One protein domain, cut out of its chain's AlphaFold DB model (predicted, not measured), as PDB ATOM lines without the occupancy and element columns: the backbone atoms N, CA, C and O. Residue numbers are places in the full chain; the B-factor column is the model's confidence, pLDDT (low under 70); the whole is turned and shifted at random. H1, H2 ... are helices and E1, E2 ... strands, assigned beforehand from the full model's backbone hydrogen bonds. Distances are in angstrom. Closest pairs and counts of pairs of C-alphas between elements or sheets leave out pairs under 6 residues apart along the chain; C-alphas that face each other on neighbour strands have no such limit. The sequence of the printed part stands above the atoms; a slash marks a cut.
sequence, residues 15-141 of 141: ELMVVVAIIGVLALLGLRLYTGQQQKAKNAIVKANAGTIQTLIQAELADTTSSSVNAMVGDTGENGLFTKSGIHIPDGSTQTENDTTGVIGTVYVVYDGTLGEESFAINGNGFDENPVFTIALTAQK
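What this domain is: This is residues 15 to 141 of the 141 residues of an uncharacterized protein of marine sediment metagenome (UniProt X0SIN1). One very long helix, H1, runs from a bare arm into a small compact body, where its later part packs over one face of a three-stranded sheet. The short helix H2 folds back from the end of H1 over the same face, the small helix H3 packs on both, and residues 15 to 35 of H1 stick out alone. The printed part has 127 residues, with three named helices followed by three named strands, of mixed class; the sheet, in the order E1, E2, E3, is antiparallel. The whole is loose, with a radius of gyration of the C-alphas of 19.8 A, and spans 74 by 29 by 22 A, the arm making much of the length.

How they stand to each other: H1, residues 15 to 63, has a kink of 30 degrees near residue 31. A tight link leads to H2, residues 66 to 74, and the two form a helical hairpin. They only just touch, with 3 pairs of C-alphas within 8 A, through residues 57 to 61 of H1 alone; the closest C-alphas, of Glu 60 and Val 69, are 6.6 A apart. They run opposite ways at a shallow tilt of 34.8 degrees, only just short of steep. H3, residues 81 to 85, touches H2, the closest C-alphas being those of Met 72 and Leu 81, at 5.2 A. It touches H1 at residues 52 to 57 alone, where the closest C-alphas, of Ile 53 and Ser 85, are 6.6 A apart. E1, residues 107 to 112, E2, residues 119 to 124, and E3, residues 137 to 140, form a meander, each strand the antiparallel neighbour of the one before. E1 and E2 are a hairpin, with N 110 and O 121 within hydrogen-bond range at 2.8 A. E2 and E3 are a hairpin too, with N 120 and O 139 at 2.8 A. H1 and H2 are on the same face of the sheet, making two layers, helices over strands. H1 lies over E2 and E3 at a height of 7.0 A over the sheet and runs along the strands, at 9 degrees to E2 on the local plane; its closest C-alpha pair with E2 is Ala 50 and Asn 123, 5.7 A. H2 has a height of 9.4 A over the sheet. H2 and H3 have every O i to N i+4 pair within hydrogen-bond range, H1 41 of 45.

Where its parts are: H1 begins at C-alpha 15, (73.856, 68.040, 45.748), and measures 71.0 A to C-alpha 63, (44.474, 23.570, -1.084). H2 measures 12.6 A, H3 6.1 A, E1 16.8 A, E2 16.7 A and E3 10.4 A, ending at C-alpha 140, (46.827, 34.911, -5.590).

The domain as a whole: The C-alphas of Glu 15 and Gly 116, the two farthest apart, are 75.3 A apart. The printed part has no cut; the links H3 to E1 and E2 to E3 are long. Residues 115 to 116 have a pLDDT under 70.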
ATOM      1  N   GLU A  15      73.459  69.149  46.627       90.50
ATOM      2  CA  GLU A  15      73.856  68.040  45.748       90.50
ATOM      3  C   GLU A  15      72.629  67.260  45.277       90.50
ATOM      4  O   GLU A  15      72.518  66.933  44.098       90.50
ATOM      5  N   LEU A  16      71.666  67.017  46.168       90.50
ATOM      6  CA  LEU A  16      70.443  66.308  45.803       90.50
ATOM      7  C   LEU A  16      69.568  67.144  44.858       90.50
ATOM      8  O   LEU A  16      69.043  66.610  43.882       90.50
ATOM      9  N   MET A  17      69.460  68.456  45.084       92.19
ATOM     10  CA  MET A  17      68.695  69.343  44.201       92.19
ATOM     11  C   MET A  17      69.270  69.396  42.782       92.19
ATOM     12  O   MET A  17      68.511  69.317  41.818       92.19
ATOM     13  N   VAL A  18      70.598  69.482  42.637       93.88
ATOM     14  CA  VAL A  18      71.248  69.491  41.315       93.88
ATOM     15  C   VAL A  18      71.034  68.160  40.591       93.88
ATOM     16  O   VAL A  18      70.733  68.154  39.399       93.88
ATOM     17  N   VAL A  19      71.109  67.032  41.302       94.88
ATOM     18  CA  VAL A  19      70.867  65.706  40.712       94.88
ATOM     19  C   VAL A  19      69.437  65.583  40.186       94.88
ATOM     20  O   VAL A  19      69.240  65.162  39.047       94.88
ATOM     21  N   VAL A  20      68.435  65.994  40.969       94.50
ATOM     22  CA  VAL A  20      67.030  65.942  40.532       94.50
ATOM     23  C   VAL A  20      66.785  66.880  39.346       94.50
ATOM     24  O   VAL A  20      66.075  66.503  38.415       94.50
ATOM     25  N   ALA A  21      67.420  68.058  39.324       94.94
ATOM     26  CA  ALA A  21      67.337  68.977  38.189       94.94
ATOM     27  C   ALA A  21      67.897  68.355  36.896       94.94
ATOM     28  O   ALA A  21      67.256  68.430  35.849       94.94
ATOM     29  N   ILE A  22      69.052  67.681  36.966       95.94
ATOM     30  CA  ILE A  22      69.659  67.008  35.806       95.94
ATOM     31  C   ILE A  22      68.797  65.826  35.337       95.94
ATOM     32  O   ILE A  22      68.537  65.700  34.139       95.94
ATOM     33  N   ILE A  23      68.305  64.987  36.259       95.62
ATOM     34  CA  ILE A  23      67.408  63.864  35.925       95.62
ATOM     35  C   ILE A  23      66.127  64.379  35.255       95.62
ATOM     36  O   ILE A  23      65.679  63.783  34.279       95.62
ATOM     37  N   GLY A  24      65.576  65.507  35.716       94.62
ATOM     38  CA  GLY A  24      64.405  66.139  35.104       94.62
ATOM     39  C   GLY A  24      64.624  66.515  33.634       94.62
ATOM     40  O   GLY A  24      63.784  66.207  32.788       94.62
ATOM     41  N   VAL A  25      65.776  67.109  33.303       94.25
ATOM     42  CA  VAL A  25      66.124  67.455  31.912       94.25
ATOM     43  C   VAL A  25      66.309  66.198  31.055       94.25
ATOM     44  O   VAL A  25      65.766  66.120  29.951       94.25
ATOM     45  N   LEU A  26      67.030  65.191  31.560       94.94
ATOM     46  CA  LEU A  26      67.264  63.939  30.829       94.94
ATOM     47  C   LEU A  26      65.968  63.155  30.587       94.94
ATOM     48  O   LEU A  26      65.779  62.615  29.498       94.94
ATOM     49  N   ALA A  27      65.057  63.129  31.562       93.00
ATOM     50  CA  ALA A  27      63.767  62.458  31.431       93.00
ATOM     51  C   ALA A  27      62.900  63.088  30.330       93.00
ATOM     52  O   ALA A  27      62.306  62.366  29.527       93.00
ATOM     53  N   LEU A  28      62.871  64.423  30.237       90.81
ATOM     54  CA  LEU A  28      62.120  65.134  29.196       90.81
ATOM     55  C   LEU A  28      62.651  64.838  27.784       90.81
ATOM     56  O   LEU A  28      61.859  64.610  26.866       90.81
ATOM     57  N   LEU A  29      63.975  64.800  27.608       89.38
ATOM     58  CA  LEU A  29      64.593  64.431  26.328       89.38
ATOM     59  C   LEU A  29      64.356  62.952  25.988       89.38
ATOM     60  O   LEU A  29      64.022  62.625  24.848       89.38
ATOM     61  N   GLY A  30      64.473  62.065  26.980       88.50
ATOM     62  CA  GLY A  30      64.245  60.630  26.817       88.50
ATOM     63  C   GLY A  30      62.814  60.294  26.394       88.50
ATOM     64  O   GLY A  30      62.616  59.458  25.512       88.50
ATOM     65  N   LEU A  31      61.816  60.992  26.948       86.81
ATOM     66  CA  LEU A  31      60.406  60.758  26.631       86.81
ATOM     67  C   LEU A  31      60.101  60.970  25.140       86.81
ATOM     68  O   LEU A  31      59.432  60.142  24.526       86.81
ATOM     69  N   ARG A  32      60.621  62.050  24.539       82.19
ATOM     70  CA  ARG A  32      60.401  62.362  23.114       82.19
ATOM     71  C   ARG A  32      60.976  61.297  22.180       82.19
ATOM     72  O   ARG A  32      60.389  61.017  21.140       82.19
ATOM     73  N   LEU A  33      62.116  60.713  22.539       85.31
ATOM     74  CA  LEU A  33      62.739  59.647  21.752       85.31
ATOM     75  C   LEU A  33      61.984  58.322  21.905       85.31
ATOM     76  O   LEU A  33      61.806  57.597  20.927       85.31
ATOM     77  N   TYR A  34      61.519  58.022  23.118       87.88
ATOM     78  CA  TYR A  34      60.856  56.763  23.435       87.88
ATOM     79  C   TYR A  34      59.538  56.573  22.668       87.88
ATOM     80  O   TYR A  34      59.304  55.500  22.112       87.88
ATOM     81  N   THR A  35      58.709  57.616  22.555       86.06
ATOM     82  CA  THR A  35      57.404  57.520  21.875       86.06
ATOM     83  C   THR A  35      57.532  57.172  20.390       86.06
ATOM     84  O   THR A  35      56.803  56.316  19.890       86.06
ATOM     85  N   GLY A  36      58.495  57.770  19.680       87.00
ATOM     86  CA  GLY A  36      58.725  57.481  18.261       87.00
ATOM     87  C   GLY A  36      59.272  56.070  18.014       87.00
ATOM     88  O   GLY A  36      58.900  55.421  17.037       87.00
ATOM     89  N   GLN A  37      60.128  55.561  18.907       90.81
ATOM     90  CA  GLN A  37      60.614  54.178  18.821       90.81
ATOM     91  C   GLN A  37      59.496  53.172  19.102       90.81
ATOM     92  O   GLN A  37      59.400  52.159  18.411       90.81
ATOM     93  N   GLN A  38      58.612  53.478  20.055       91.56
ATOM     94  CA  GLN A  38      57.454  52.641  20.349       91.56
ATOM     95  C   GLN A  38      56.531  52.517  19.130       91.56
ATOM     96  O   GLN A  38      56.177  51.404  18.758       91.56
ATOM     97  N   GLN A  39      56.198  53.625  18.457       91.75
ATOM     98  CA  GLN A  39      55.381  53.591  17.234       91.75
ATOM     99  C   GLN A  39      56.031  52.757  16.124       91.75
ATOM    100  O   GLN A  39      55.369  51.925  15.508       91.75
ATOM    101  N   LYS A  40      57.345  52.907  15.907       92.19
ATOM    102  CA  LYS A  40      58.084  52.102  14.921       92.19
ATOM    103  C   LYS A  40      58.067  50.611  15.251       92.19
ATOM    104  O   LYS A  40      57.866  49.800  14.351       92.19
ATOM    105  N   ALA A  41      58.256  50.253  16.522       93.62
ATOM    106  CA  ALA A  41      58.196  48.867  16.975       93.62
ATOM    107  C   ALA A  41      56.796  48.272  16.767       93.62
ATOM    108  O   ALA A  41      56.669  47.169  16.239       93.62
ATOM    109  N   LYS A  42      55.745  49.031  17.096       94.19
ATOM    110  CA  LYS A  42      54.361  48.616  16.854       94.19
ATOM    111  C   LYS A  42      54.073  48.435  15.359       94.19
ATOM    112  O   LYS A  42      53.582  47.381  14.973       94.19
ATOM    113  N   ASN A  43      54.474  49.378  14.503       95.25
ATOM    114  CA  ASN A  43      54.332  49.244  13.046       95.25
ATOM    115  C   ASN A  43      55.094  48.028  12.489       95.25
ATOM    116  O   ASN A  43      54.628  47.393  11.547       95.25
ATOM    117  N   ALA A  44      56.249  47.674  13.063       95.50
ATOM    118  CA  ALA A  44      56.988  46.475  12.666       95.50
ATOM    119  C   ALA A  44      56.219  45.179  12.982       95.50
ATOM    120  O   ALA A  44      56.228  44.263  12.162       95.50
ATOM    121  N   ILE A  45      55.511  45.124  14.116       95.31
ATOM    122  CA  ILE A  45      54.641  43.990  14.471       95.31
ATOM    123  C   ILE A  45      53.494  43.864  13.463       95.31
ATOM    124  O   ILE A  45      53.271  42.780  12.934       95.31
ATOM    125  N   VAL A  46      52.816  44.965  13.120       95.94
ATOM    126  CA  VAL A  46      51.727  44.943  12.121       95.94
ATOM    127  C   VAL A  46      52.228  44.450  10.760       95.94
ATOM    128  O   VAL A  46      51.575  43.634  10.117       95.94
ATOM    129  N   LYS A  47      53.420  44.890  10.330       95.94
ATOM    130  CA  LYS A  47      54.051  44.403   9.091       95.94
ATOM    131  C   LYS A  47      54.336  42.905   9.129       95.94
ATOM    132  O   LYS A  47      54.087  42.223   8.140       95.94
ATOM    133  N   ALA A  48      54.848  42.403  10.252       96.12
ATOM    134  CA  ALA A  48      55.091  40.976  10.432       96.12
ATOM    135  C   ALA A  48      53.777  40.182  10.371       96.12
ATOM    136  O   ALA A  48      53.695  39.203   9.635       96.12
ATOM    137  N   ASN A  49      52.733  40.658  11.053       96.38
ATOM    138  CA  ASN A  49      51.407  40.043  11.033       96.38
ATOM    139  C   ASN A  49      50.802  40.009   9.623       96.38
ATOM    140  O   ASN A  49      50.262  38.984   9.217       96.38
ATOM    141  N   ALA A  50      50.916  41.100   8.858       96.44
ATOM    142  CA  ALA A  50      50.457  41.146   7.470       96.44
ATOM    143  C   ALA A  50      51.188  40.110   6.598       96.44
ATOM    144  O   ALA A  50      50.558  39.446   5.777       96.44
ATOM    145  N   GLY A  51      52.492  39.909   6.822       96.31
ATOM    146  CA  GLY A  51      53.256  38.828   6.197       96.31
ATOM    147  C   GLY A  51      52.750  37.437   6.593       96.31
ATOM    148  O   GLY A  51      52.524  36.602   5.721       96.31
ATOM    149  N   THR A  52      52.496  37.196   7.882       96.88
ATOM    150  CA  THR A  52      51.912  35.931   8.365       96.88
ATOM    151  C   THR A  52      50.582  35.635   7.672       96.88
ATOM    152  O   THR A  52      50.397  34.542   7.137       96.88
ATOM    153  N   ILE A  53      49.683  36.621   7.603       96.81
ATOM    154  CA  ILE A  53      48.391  36.489   6.921       96.81
ATOM    155  C   ILE A  53      48.575  36.214   5.427       96.81
ATOM    156  O   ILE A  53      47.934  35.309   4.903       96.81
ATOM    157  N   GLN A  54      49.481  36.922   4.745       96.06
ATOM    158  CA  GLN A  54      49.784  36.659   3.336       96.06
ATOM    159  C   GLN A  54      50.226  35.204   3.118       96.06
ATOM    160  O   GLN A  54      49.716  34.541   2.216       96.06
ATOM    161  N   THR A  55      51.150  34.695   3.940       96.00
ATOM    162  CA  THR A  55      51.619  33.305   3.815       96.00
ATOM    163  C   THR A  55      50.515  32.290   4.093       96.00
ATOM    164  O   THR A  55      50.437  31.278   3.401       96.00
ATOM    165  N   LEU A  56      49.631  32.574   5.054       96.00
ATOM    166  CA  LEU A  56      48.493  31.716   5.360       96.00
ATOM    167  C   LEU A  56      47.490  31.691   4.201       96.00
ATOM    168  O   LEU A  56      47.082  30.615   3.787       96.00
ATOM    169  N   ILE A  57      47.158  32.848   3.621       95.62
ATOM    170  CA  ILE A  57      46.289  32.928   2.437       95.62
ATOM    171  C   ILE A  57      46.886  32.126   1.277       95.62
ATOM    172  O   ILE A  57      46.169  31.357   0.649       95.62
ATOM    173  N   GLN A  58      48.190  32.259   1.006       94.81
ATOM    174  CA  GLN A  58      48.848  31.484  -0.055       94.81
ATOM    175  C   GLN A  58      48.783  29.974   0.203       94.81
ATOM    176  O   GLN A  58      48.570  29.210  -0.735       94.81
ATOM    177  N   ALA A  59      48.931  29.543   1.458       94.50
ATOM    178  CA  ALA A  59      48.790  28.138   1.827       94.50
ATOM    179  C   ALA A  59      47.354  27.634   1.603       94.50
ATOM    180  O   ALA A  59      47.166  26.608   0.958       94.50
ATOM    181  N   GLU A  60      46.337  28.376   2.052       94.75
ATOM    182  CA  GLU A  60      44.937  27.985   1.840       94.75
ATOM    183  C   GLU A  60      44.562  27.978   0.348       94.75
ATOM    184  O   GLU A  60      43.863  27.081  -0.115       94.75
ATOM    185  N   LEU A  61      45.063  28.931  -0.445       93.75
ATOM    186  CA  LEU A  61      44.823  28.974  -1.894       93.75
ATOM    187  C   LEU A  61      45.448  27.800  -2.659       93.75
ATOM    188  O   LEU A  61      44.981  27.469  -3.753       93.75
ATOM    189  N   ALA A  62      46.482  27.164  -2.103       93.44
ATOM    190  CA  ALA A  62      47.050  25.950  -2.677       93.44
ATOM    191  C   ALA A  62      46.090  24.754  -2.535       93.44
ATOM    192  O   ALA A  62      45.995  23.934  -3.452       93.44
ATOM    193  N   ASP A  63      45.347  24.694  -1.429       93.50
ATOM    194  CA  ASP A  63      44.474  23.570  -1.084       93.50
ATOM    195  C   ASP A  63      43.011  23.781  -1.512       93.50
ATOM    196  O   ASP A  63      42.285  22.814  -1.759       93.50
ATOM    197  N   THR A  64      42.554  25.032  -1.617       92.62
ATOM    198  CA  THR A  64      41.148  25.369  -1.881       92.62
ATOM    199  C   THR A  64      40.967  26.430  -2.978       92.62
ATOM    200  O   THR A  64      41.856  26.711  -3.783       92.62
ATOM    201  N   THR A  65      39.751  26.966  -3.091       91.81
ATOM    202  CA  THR A  65      39.380  28.033  -4.028       91.81
ATOM    203  C   THR A  65      39.417  29.395  -3.345       91.81
ATOM    204  O   THR A  65      39.160  29.497  -2.143       91.81
ATOM    205  N   SER A  66      39.641  30.468  -4.104       91.88
ATOM    206  CA  SER A  66      39.656  31.831  -3.558       91.88
ATOM    207  C   SER A  66      38.317  32.231  -2.946       91.88
ATOM    208  O   SER A  66      38.281  32.937  -1.947       91.88
ATOM    209  N   SER A  67      37.205  31.702  -3.461       91.38
ATOM    210  CA  SER A  67      35.883  31.877  -2.846       91.38
ATOM    211  C   SER A  67      35.818  31.313  -1.418       91.38
ATOM    212  O   SER A  67      35.259  31.954  -0.528       91.38
ATOM    213  N   SER A  68      36.421  30.145  -1.176       92.69
ATOM    214  CA  SER A  68      36.513  29.555   0.165       92.69
ATOM    215  C   SER A  68      37.434  30.359   1.081       92.69
ATOM    216  O   SER A  68      37.062  30.626   2.219       92.69
ATOM    217  N   VAL A  69      38.589  30.809   0.581       94.12
ATOM    218  CA  VAL A  69      39.502  31.659   1.365       94.12
ATOM    219  C   VAL A  69      38.856  33.002   1.708       94.12
ATOM    220  O   VAL A  69      38.963  33.466   2.839       94.12
ATOM    221  N   ASN A  70      38.102  33.601   0.786       93.56
ATOM    222  CA  ASN A  70      37.351  34.825   1.050       93.56
ATOM    223  C   ASN A  70      36.266  34.627   2.125       93.56
ATOM    224  O   ASN A  70      36.046  35.511   2.948       93.56
ATOM    225  N   ALA A  71      35.627  33.454   2.181       93.75
ATOM    226  CA  ALA A  71      34.724  33.129   3.286       93.75
ATOM    227  C   ALA A  71      35.468  33.061   4.635       93.75
ATOM    228  O   ALA A  71      34.957  33.564   5.630       93.75
ATOM    229  N   MET A  72      36.694  32.521   4.663       94.44
ATOM    230  CA  MET A  72      37.539  32.488   5.867       94.44
ATOM    231  C   MET A  72      38.014  33.880   6.303       94.44
ATOM    232  O   MET A  72      38.209  34.113   7.492       94.44
ATOM    233  N   VAL A  73      38.203  34.818   5.367       94.19
ATOM    234  CA  VAL A  73      38.534  36.221   5.681       94.19
ATOM    235  C   VAL A  73      37.411  36.886   6.486       94.19
ATOM    236  O   VAL A  73      37.696  37.690   7.369       94.19
ATOM    237  N   GLY A  74      36.150  36.561   6.186       91.56
ATOM    238  CA  GLY A  74      34.978  37.108   6.877       91.56
ATOM    239  C   GLY A  74      34.508  36.315   8.101       91.56
ATOM    240  O   GLY A  74      33.587  36.767   8.779       91.56
ATOM    241  N   ASP A  75      35.089  35.146   8.376       93.38
ATOM    242  CA  ASP A  75      34.722  34.310   9.522       93.38
ATOM    243  C   ASP A  75      35.480  34.750  10.785       93.38
ATOM    244  O   ASP A  75      36.695  34.944  10.768       93.38
ATOM    245  N   THR A  76      34.745  34.898  11.885       91.38
ATOM    246  CA  THR A  76      35.262  35.290  13.203       91.38
ATOM    247  C   THR A  76      35.400  34.095  14.155       91.38
ATOM    248  O   THR A  76      35.914  34.233  15.266       91.38
ATOM    249  N   GLY A  77      34.955  32.907  13.728       90.56
ATOM    250  CA  GLY A  77      35.083  31.647  14.455       90.56
ATOM    251  C   GLY A  77      36.425  30.939  14.243       90.56
ATOM    252  O   GLY A  77      37.401  31.512  13.763       90.56
ATOM    253  N   GLU A  78      36.466  29.651  14.596       89.56
ATOM    254  CA  GLU A  78      37.673  28.800  14.543       89.56
ATOM    255  C   GLU A  78      38.241  28.612  13.126       89.56
ATOM    256  O   GLU A  78      39.439  28.387  12.962       89.56
ATOM    257  N   ASN A  79      37.399  28.710  12.088       90.56
ATOM    258  CA  ASN A  79      37.846  28.613  10.695       90.56
ATOM    259  C   ASN A  79      38.243  29.978  10.107       90.56
ATOM    260  O   ASN A  79      38.724  30.037   8.973       90.56
ATOM    261  N   GLY A  80      38.072  31.057  10.878       94.44
ATOM    262  CA  GLY A  80      38.473  32.404  10.513       94.44
ATOM    263  C   GLY A  80      39.971  32.499  10.276       94.44
ATOM    264  O   GLY A  80      40.778  32.022  11.074       94.44
ATOM    265  N   LEU A  81      40.360  33.156   9.186       95.00
ATOM    266  CA  LEU A  81      41.760  33.328   8.800       95.00
ATOM    267  C   LEU A  81      42.575  33.991   9.923       95.00
ATOM    268  O   LEU A  81      43.686  33.566  10.239       95.00
ATOM    269  N   PHE A  82      41.998  35.017  10.548       95.06
ATOM    270  CA  PHE A  82      42.627  35.786  11.616       95.06
ATOM    271  C   PHE A  82      42.758  34.957  12.898       95.06
ATOM    272  O   PHE A  82      43.862  34.850  13.435       95.06
ATOM    273  N   THR A  83      41.699  34.252  13.302       94.69
ATOM    274  CA  THR A  83      41.730  33.297  14.422       94.69
ATOM    275  C   THR A  83      42.782  32.203  14.207       94.69
ATOM    276  O   THR A  83      43.613  31.962  15.082       94.69
ATOM    277  N   LYS A  84      42.827  31.600  13.012       93.44
ATOM    278  CA  LYS A  84      43.777  30.534  12.653       93.44
ATOM    279  C   LYS A  84      45.229  31.017  12.603       93.44
ATOM    280  O   LYS A  84      46.143  30.257  12.915       93.44
ATOM    281  N   SER A  85      45.452  32.273  12.225       94.12
ATOM    282  CA  SER A  85      46.795  32.858  12.144       94.12
ATOM    283  C   SER A  85      47.452  33.102  13.507       94.12
ATOM    284  O   SER A  85      48.676  33.207  13.580       94.12
ATOM    285  N   GLY A  86      46.659  33.227  14.579       93.44
ATOM    286  CA  GLY A  86      47.157  33.509  15.927       93.44
ATOM    287  C   GLY A  86      47.875  34.858  16.069       93.44
ATOM    288  O   GLY A  86      48.658  35.045  17.007       93.44
ATOM    289  N   ILE A  87      47.661  35.802  15.146       95.06
ATOM    290  CA  ILE A  87      48.308  37.114  15.208       95.06
ATOM    291  C   ILE A  87      47.751  37.960  16.356       95.06
ATOM    292  O   ILE A  87      46.587  37.858  16.748       95.06
ATOM    293  N   HIS A  88      48.601  38.838  16.882       94.12
ATOM    294  CA  HIS A  88      48.245  39.759  17.955       94.12
ATOM    295  C   HIS A  88      48.450  41.202  17.506       94.12
ATOM    296  O   HIS A  88      49.471  41.540  16.903       94.12
ATOM    297  N   ILE A  89      47.495  42.061  17.843       92.94
ATOM    298  CA  ILE A  89      47.603  43.512  17.689       92.94
ATOM    299  C   ILE A  89      48.756  43.987  18.594       92.94
ATOM    300  O   ILE A  89      48.945  43.414  19.671       92.94
ATOM    301  N   PRO A  90      49.527  45.035  18.245       92.06
ATOM    302  CA  PRO A  90      50.653  45.479  19.076       92.06
ATOM    303  C   PRO A  90      50.290  45.905  20.508       92.06
ATOM    304  O   PRO A  90      51.182  46.048  21.344       92.06
ATOM    305  N   ASP A  91      48.998  46.093  20.791       86.56
ATOM    306  CA  ASP A  91      48.460  46.382  22.123       86.56
ATOM    307  C   ASP A  91      48.094  45.115  22.931       86.56
ATOM    308  O   ASP A  91      47.648  45.216  24.071       86.56
ATOM    309  N   GLY A  92      48.348  43.921  22.383       87.25
ATOM    310  CA  GLY A  92      48.380  42.644  23.105       87.25
ATOM    311  C   GLY A  92      47.172  41.727  22.904       87.25
ATOM    312  O   GLY A  92      47.264  40.545  23.225       87.25
ATOM    313  N   SER A  93      46.065  42.222  22.356       91.19
ATOM    314  CA  SER A  93      44.902  41.386  22.033       91.19
ATOM    315  C   SER A  93      45.148  40.547  20.778       91.19
ATOM    316  O   SER A  93      45.791  41.007  19.834       91.19
ATOM    317  N   THR A  94      44.597  39.335  20.733       93.06
ATOM    318  CA  THR A  94      44.494  38.557  19.490       93.06
ATOM    319  C   THR A  94      43.593  39.279  18.501       93.06
ATOM    320  O   THR A  94      42.557  39.819  18.894       93.06
ATOM    321  N   GLN A  95      43.949  39.257  17.222       93.88
ATOM    322  CA  GLN A  95      43.043  39.701  16.174       93.88
ATOM    323  C   GLN A  95      42.269  38.495  15.632       93.88
ATOM    324  O   GLN A  95      42.875  37.552  15.138       93.88
ATOM    325  N   THR A  96      40.941  38.533  15.725       93.62
ATOM    326  CA  THR A  96      40.051  37.430  15.309       93.62
ATOM    327  C   THR A  96      39.199  37.770  14.093       93.62
ATOM    328  O   THR A  96      38.536  36.899  13.547       93.62
ATOM    329  N   GLU A  97      39.217  39.025  13.648       92.69
ATOM    330  CA  GLU A  97      38.345  39.515  12.583       92.69
ATOM    331  C   GLU A  97      39.138  40.352  11.578       92.69
ATOM    332  O   GLU A  97      40.168  40.954  11.911       92.69
ATOM    333  N   ASN A  98      38.637  40.405  10.345       94.44
ATOM    334  CA  ASN A  98      39.126  41.325   9.331       94.44
ATOM    335  C   ASN A  98      38.599  42.736   9.604       94.44
ATOM    336  O   ASN A  98      37.411  42.997   9.420       94.44
ATOM    337  N   ASP A  99      39.477  43.653  10.001       88.62
ATOM    338  CA  ASP A  99      39.072  45.009  10.351       88.62
ATOM    339  C   ASP A  99      39.488  46.028   9.284       88.62
ATOM    340  O   ASP A  99      40.550  46.654   9.342       88.62
ATOM    341  N   THR A 100      38.604  46.234   8.309       83.62
ATOM    342  CA  THR A 100      38.763  47.262   7.271       83.62
ATOM    343  C   THR A 100      38.345  48.660   7.740       83.62
ATOM    344  O   THR A 100      38.317  49.585   6.930       83.62
ATOM    345  N   THR A 101      37.980  48.846   9.016       80.62
ATOM    346  CA  THR A 101      37.478  50.130   9.542       80.62
ATOM    347  C   THR A 101      38.590  51.097   9.952       80.62
ATOM    348  O   THR A 101      38.311  52.218  10.376       80.62
ATOM    349  N   GLY A 102      39.853  50.702   9.769       81.69
ATOM    350  CA  GLY A 102      41.007  51.568  10.006       81.69
ATOM    351  C   GLY A 102      41.473  51.599  11.463       81.69
ATOM    352  O   GLY A 102      42.226  52.497  11.834       81.69
ATOM    353  N   VAL A 103      41.042  50.648  12.302       89.44
ATOM    354  CA  VAL A 103      41.516  50.555  13.690       89.44
ATOM    355  C   VAL A 103      43.026  50.357  13.704       89.44
ATOM    356  O   VAL A 103      43.566  49.447  13.082       89.44
ATOM    357  N   ILE A 104      43.722  51.229  14.426       91.75
ATOM    358  CA  ILE A 104      45.181  51.232  14.496       91.75
ATOM    359  C   ILE A 104      45.702  49.878  14.996       91.75
ATOM    360  O   ILE A 104      45.241  49.337  15.998       91.75
ATOM    361  N   GLY A 105      46.722  49.357  14.317       92.38
ATOM    362  CA  GLY A 105      47.419  48.133  14.688       92.38
ATOM    363  C   GLY A 105      46.833  46.848  14.112       92.38
ATOM    364  O   GLY A 105      47.478  45.805  14.241       92.38
ATOM    365  N   THR A 106      45.657  46.894  13.485       94.19
ATOM    366  CA  THR A 106      45.027  45.710  12.889       94.19
ATOM    367  C   THR A 106      45.537  45.453  11.474       94.19
ATOM    368  O   THR A 106      45.949  46.365  10.753       94.19
ATOM    369  N   VAL A 107      45.536  44.183  11.078       95.56
ATOM    370  CA  VAL A 107      45.750  43.745   9.695       95.56
ATOM    371  C   VAL A 107      44.399  43.641   9.000       95.56
ATOM    372  O   VAL A 107      43.424  43.222   9.608       95.56
ATOM    373  N   TYR A 108      44.322  43.979   7.725       95.19
ATOM    374  CA  TYR A 108      43.111  43.795   6.946       95.19
ATOM    375  C   TYR A 108      43.420  43.161   5.597       95.19
ATOM    376  O   TYR A 108      44.517  43.299   5.047       95.19
ATOM    377  N   VAL A 109      42.426  42.450   5.080       95.31
ATOM    378  CA  VAL A 109      42.473  41.753   3.799       95.31
ATOM    379  C   VAL A 109      41.317  42.245   2.939       95.31
ATOM    380  O   VAL A 109      40.171  42.275   3.385       95.31
ATOM    381  N   VAL A 110      41.608  42.626   1.701       92.25
ATOM    382  CA  VAL A 110      40.612  42.984   0.690       92.25
ATOM    383  C   VAL A 110      40.714  41.976  -0.441       92.25
ATOM    384  O   VAL A 110      41.776  41.821  -1.036       92.25
ATOM    385  N   TYR A 111      39.616  41.285  -0.718       91.12
ATOM    386  CA  TYR A 111      39.513  40.370  -1.846       91.12
ATOM    387  C   TYR A 111      38.910  41.095  -3.053       91.12
ATOM    388  O   TYR A 111      37.844  41.701  -2.930       91.12
ATOM    389  N   ASP A 112      39.571  41.010  -4.209       86.25
ATOM    390  CA  ASP A 112      39.017  41.433  -5.494       86.25
ATOM    391  C   ASP A 112      38.872  40.214  -6.413       86.25
ATOM    392  O   ASP A 112      39.853  39.582  -6.804       86.25
ATOM    393  N   GLY A 113      37.622  39.865  -6.721       74.81
ATOM    394  CA  GLY A 113      37.261  38.804  -7.667       74.81
ATOM    395  C   GLY A 113      36.743  39.347  -9.001       74.81
ATOM    396  O   GLY A 113      36.208  38.597  -9.821       74.81
ATOM    397  N   THR A 114      36.831  40.659  -9.217       70.06
ATOM    398  CA  THR A 114      36.259  41.318 -10.388       70.06
ATOM    399  C   THR A 114      37.303  41.294 -11.501       70.06
ATOM    400  O   THR A 114      38.157  42.167 -11.560       70.06
ATOM    401  N   LEU A 115      37.195  40.305 -12.402       57.12
ATOM    402  CA  LEU A 115      38.051  40.036 -13.583       57.12
ATOM    403  C   LEU A 115      39.146  38.966 -13.397       57.12
ATOM    404  O   LEU A 115      40.316  39.235 -13.636       57.12
ATOM    405  N   GLY A 116      38.753  37.722 -13.099       62.78
ATOM    406  CA  GLY A 116      39.511  36.495 -13.429       62.78
ATOM    407  C   GLY A 116      40.801  36.218 -12.643       62.78
ATOM    408  O   GLY A 116      41.144  35.054 -12.457       62.78
ATOM    409  N   GLU A 117      41.468  37.252 -12.147       70.50
ATOM    410  CA  GLU A 117      42.640  37.209 -11.276       70.50
ATOM    411  C   GLU A 117      42.151  37.383  -9.832       70.50
ATOM    412  O   GLU A 117      42.142  38.483  -9.283       70.50
ATOM    413  N   GLU A 118      41.641  36.298  -9.244       86.06
ATOM    414  CA  GLU A 118      41.186  36.277  -7.852       86.06
ATOM    415  C   GLU A 118      42.364  36.605  -6.916       86.06
ATOM    416  O   GLU A 118      43.252  35.778  -6.694       86.06
ATOM    417  N   SER A 119      42.381  37.827  -6.380       89.38
ATOM    418  CA  SER A 119      43.535  38.379  -5.667       89.38
ATOM    419  C   SER A 119      43.144  38.931  -4.298       89.38
ATOM    420  O   SER A 119      42.135  39.616  -4.130       89.38
ATOM    421  N   PHE A 120      43.994  38.669  -3.308       93.69
ATOM    422  CA  PHE A 120      43.887  39.186  -1.949       93.69
ATOM    423  C   PHE A 120      44.951  40.250  -1.733       93.69
ATOM    424  O   PHE A 120      46.142  39.966  -1.829       93.69
ATOM    425  N   ALA A 121      44.525  41.462  -1.398       94.00
ATOM    426  CA  ALA A 121      45.389  42.529  -0.923       94.00
ATOM    427  C   ALA A 121      45.425  42.515   0.611       94.00
ATOM    428  O   ALA A 121      44.389  42.634   1.259       94.00
ATOM    429  N   ILE A 122      46.615  42.393   1.194       95.81
ATOM    430  CA  ILE A 122      46.861  42.348   2.635       95.81
ATOM    431  C   ILE A 122      47.650  43.588   3.042       95.81
ATOM    432  O   ILE A 122      48.704  43.897   2.479       95.81
ATOM    433  N   ASN A 123      47.164  44.300   4.049       95.56
ATOM    434  CA  ASN A 123      47.879  45.425   4.644       95.56
ATOM    435  C   ASN A 123      47.515  45.543   6.126       95.56
ATOM    436  O   ASN A 123      46.798  44.709   6.663       95.56
ATOM    437  N   GLY A 124      48.014  46.562   6.809       95.19
ATOM    438  CA  GLY A 124      47.591  46.862   8.167       95.19
ATOM    439  C   GLY A 124      47.596  48.350   8.454       95.19
ATOM    440  O   GLY A 124      48.267  49.133   7.778       95.19
ATOM    441  N   ASN A 125      46.840  48.728   9.471       93.75
ATOM    442  CA  ASN A 125      46.671  50.107   9.896       93.75
ATOM    443  C   ASN A 125      47.840  50.489  10.811       93.75
ATOM    444  O   ASN A 125      48.010  49.933  11.897       93.75
ATOM    445  N   GLY A 126      48.689  51.409  10.362       91.88
ATOM    446  CA  GLY A 126      49.825  51.894  11.134       91.88
ATOM    447  C   GLY A 126      49.413  52.794  12.299       91.88
ATOM    448  O   GLY A 126      48.339  53.391  12.321       91.88
ATOM    449  N   PHE A 127      50.311  52.927  13.275       90.69
ATOM    450  CA  PHE A 127      50.190  53.835  14.426       90.69
ATOM    451  C   PHE A 127      50.434  55.307  14.072       90.69
ATOM    452  O   PHE A 127      50.347  56.180  14.932       90.69
ATOM    453  N   ASP A 128      50.755  55.565  12.811       86.62
ATOM    454  CA  ASP A 128      50.845  56.857  12.146       86.62
ATOM    455  C   ASP A 128      49.592  57.168  11.310       86.62
ATOM    456  O   ASP A 128      49.654  58.034  10.441       86.62
ATOM    457  N   GLU A 129      48.480  56.457  11.550       81.25
ATOM    458  CA  GLU A 129      47.184  56.599  10.853       81.25
ATOM    459  C   GLU A 129      47.247  56.319   9.342       81.25
ATOM    460  O   GLU A 129      46.288  56.544   8.606       81.25
ATOM    461  N   ASN A 130      48.376  55.792   8.872       89.06
ATOM    462  CA  ASN A 130      48.612  55.437   7.485       89.06
ATOM    463  C   ASN A 130      48.784  53.919   7.347       89.06
ATOM    464  O   ASN A 130      49.195  53.254   8.302       89.06
ATOM    465  N   PRO A 131      48.514  53.340   6.165       91.56
ATOM    466  CA  PRO A 131      48.799  51.934   5.920       91.56
ATOM    467  C   PRO A 131      50.288  51.623   6.111       91.56
ATOM    468  O   PRO A 131      51.156  52.376   5.664       91.56
ATOM    469  N   VAL A 132      50.603  50.485   6.734       93.88
ATOM    470  CA  VAL A 132      52.001  50.116   7.008       93.88
ATOM    471  C   VAL A 132      52.800  49.837   5.734       93.88
ATOM    472  O   VAL A 132      54.022  50.043   5.718       93.88
ATOM    473  N   PHE A 133      52.127  49.401   4.666       93.19
ATOM    474  CA  PHE A 133      52.684  49.320   3.322       93.19
ATOM    475  C   PHE A 133      52.005  50.322   2.385       93.19
ATOM    476  O   PHE A 133      50.781  50.368   2.296       93.19
ATOM    477  N   THR A 134      52.806  51.080   1.629       90.69
ATOM    478  CA  THR A 134      52.306  51.991   0.582       90.69
ATOM    479  C   THR A 134      51.639  51.231  -0.567       90.69
ATOM    480  O   THR A 134      50.679  51.717  -1.152       90.69
ATOM    481  N   ILE A 135      52.142  50.033  -0.871       89.75
ATOM    482  CA  ILE A 135      51.534  49.072  -1.793       89.75
ATOM    483  C   ILE A 135      51.255  47.819  -0.973       89.75
ATOM    484  O   ILE A 135      52.178  47.287  -0.357       89.75
ATOM    485  N   ALA A 136      49.997  47.385  -0.932       91.69
ATOM    486  CA  ALA A 136      49.597  46.205  -0.176       91.69
ATOM    487  C   ALA A 136      50.346  44.951  -0.657       91.69
ATOM    488  O   ALA A 136      50.733  44.845  -1.821       91.69
ATOM    489  N   LEU A 137      50.540  44.000   0.252       93.19
ATOM    490  CA  LEU A 137      51.016  42.670  -0.104       93.19
ATOM    491  C   LEU A 137      49.909  41.947  -0.870       93.19
ATOM    492  O   LEU A 137      48.739  42.111  -0.537       93.19
ATOM    493  N   THR A 138      50.268  41.126  -1.852       92.75
ATOM    494  CA  THR A 138      49.282  40.391  -2.653       92.75
ATOM    495  C   THR A 138      49.450  38.887  -2.478       92.75
ATOM    496  O   THR A 138      50.574  38.382  -2.398       92.75
ATOM    497  N   ALA A 139      48.338  38.165  -2.415       89.94
ATOM    498  CA  ALA A 139      48.286  36.715  -2.536       89.94
ATOM    499  C   ALA A 139      47.256  36.335  -3.605       89.94
ATOM    500  O   ALA A 139      46.157  36.880  -3.633       89.94
ATOM    501  N   GLN A 140      47.634  35.416  -4.483       88.25
ATOM    502  CA  GLN A 140      46.827  34.911  -5.590       88.25
ATOM    503  C   GLN A 140      47.280  33.477  -5.889       88.25
ATOM    504  O   GLN A 140      48.341  33.062  -5.407       88.25
ATOM    505  N   LYS A 141      46.462  32.731  -6.628       78.50
ATOM    506  CA  LYS A 141      46.771  31.354  -7.027       78.50
ATOM    507  C   LYS A 141      47.863  31.280  -8.096       78.50
ATOM    508  O   LYS A 141      47.989  32.241  -8.883       78.50
TER     509      LYS A 141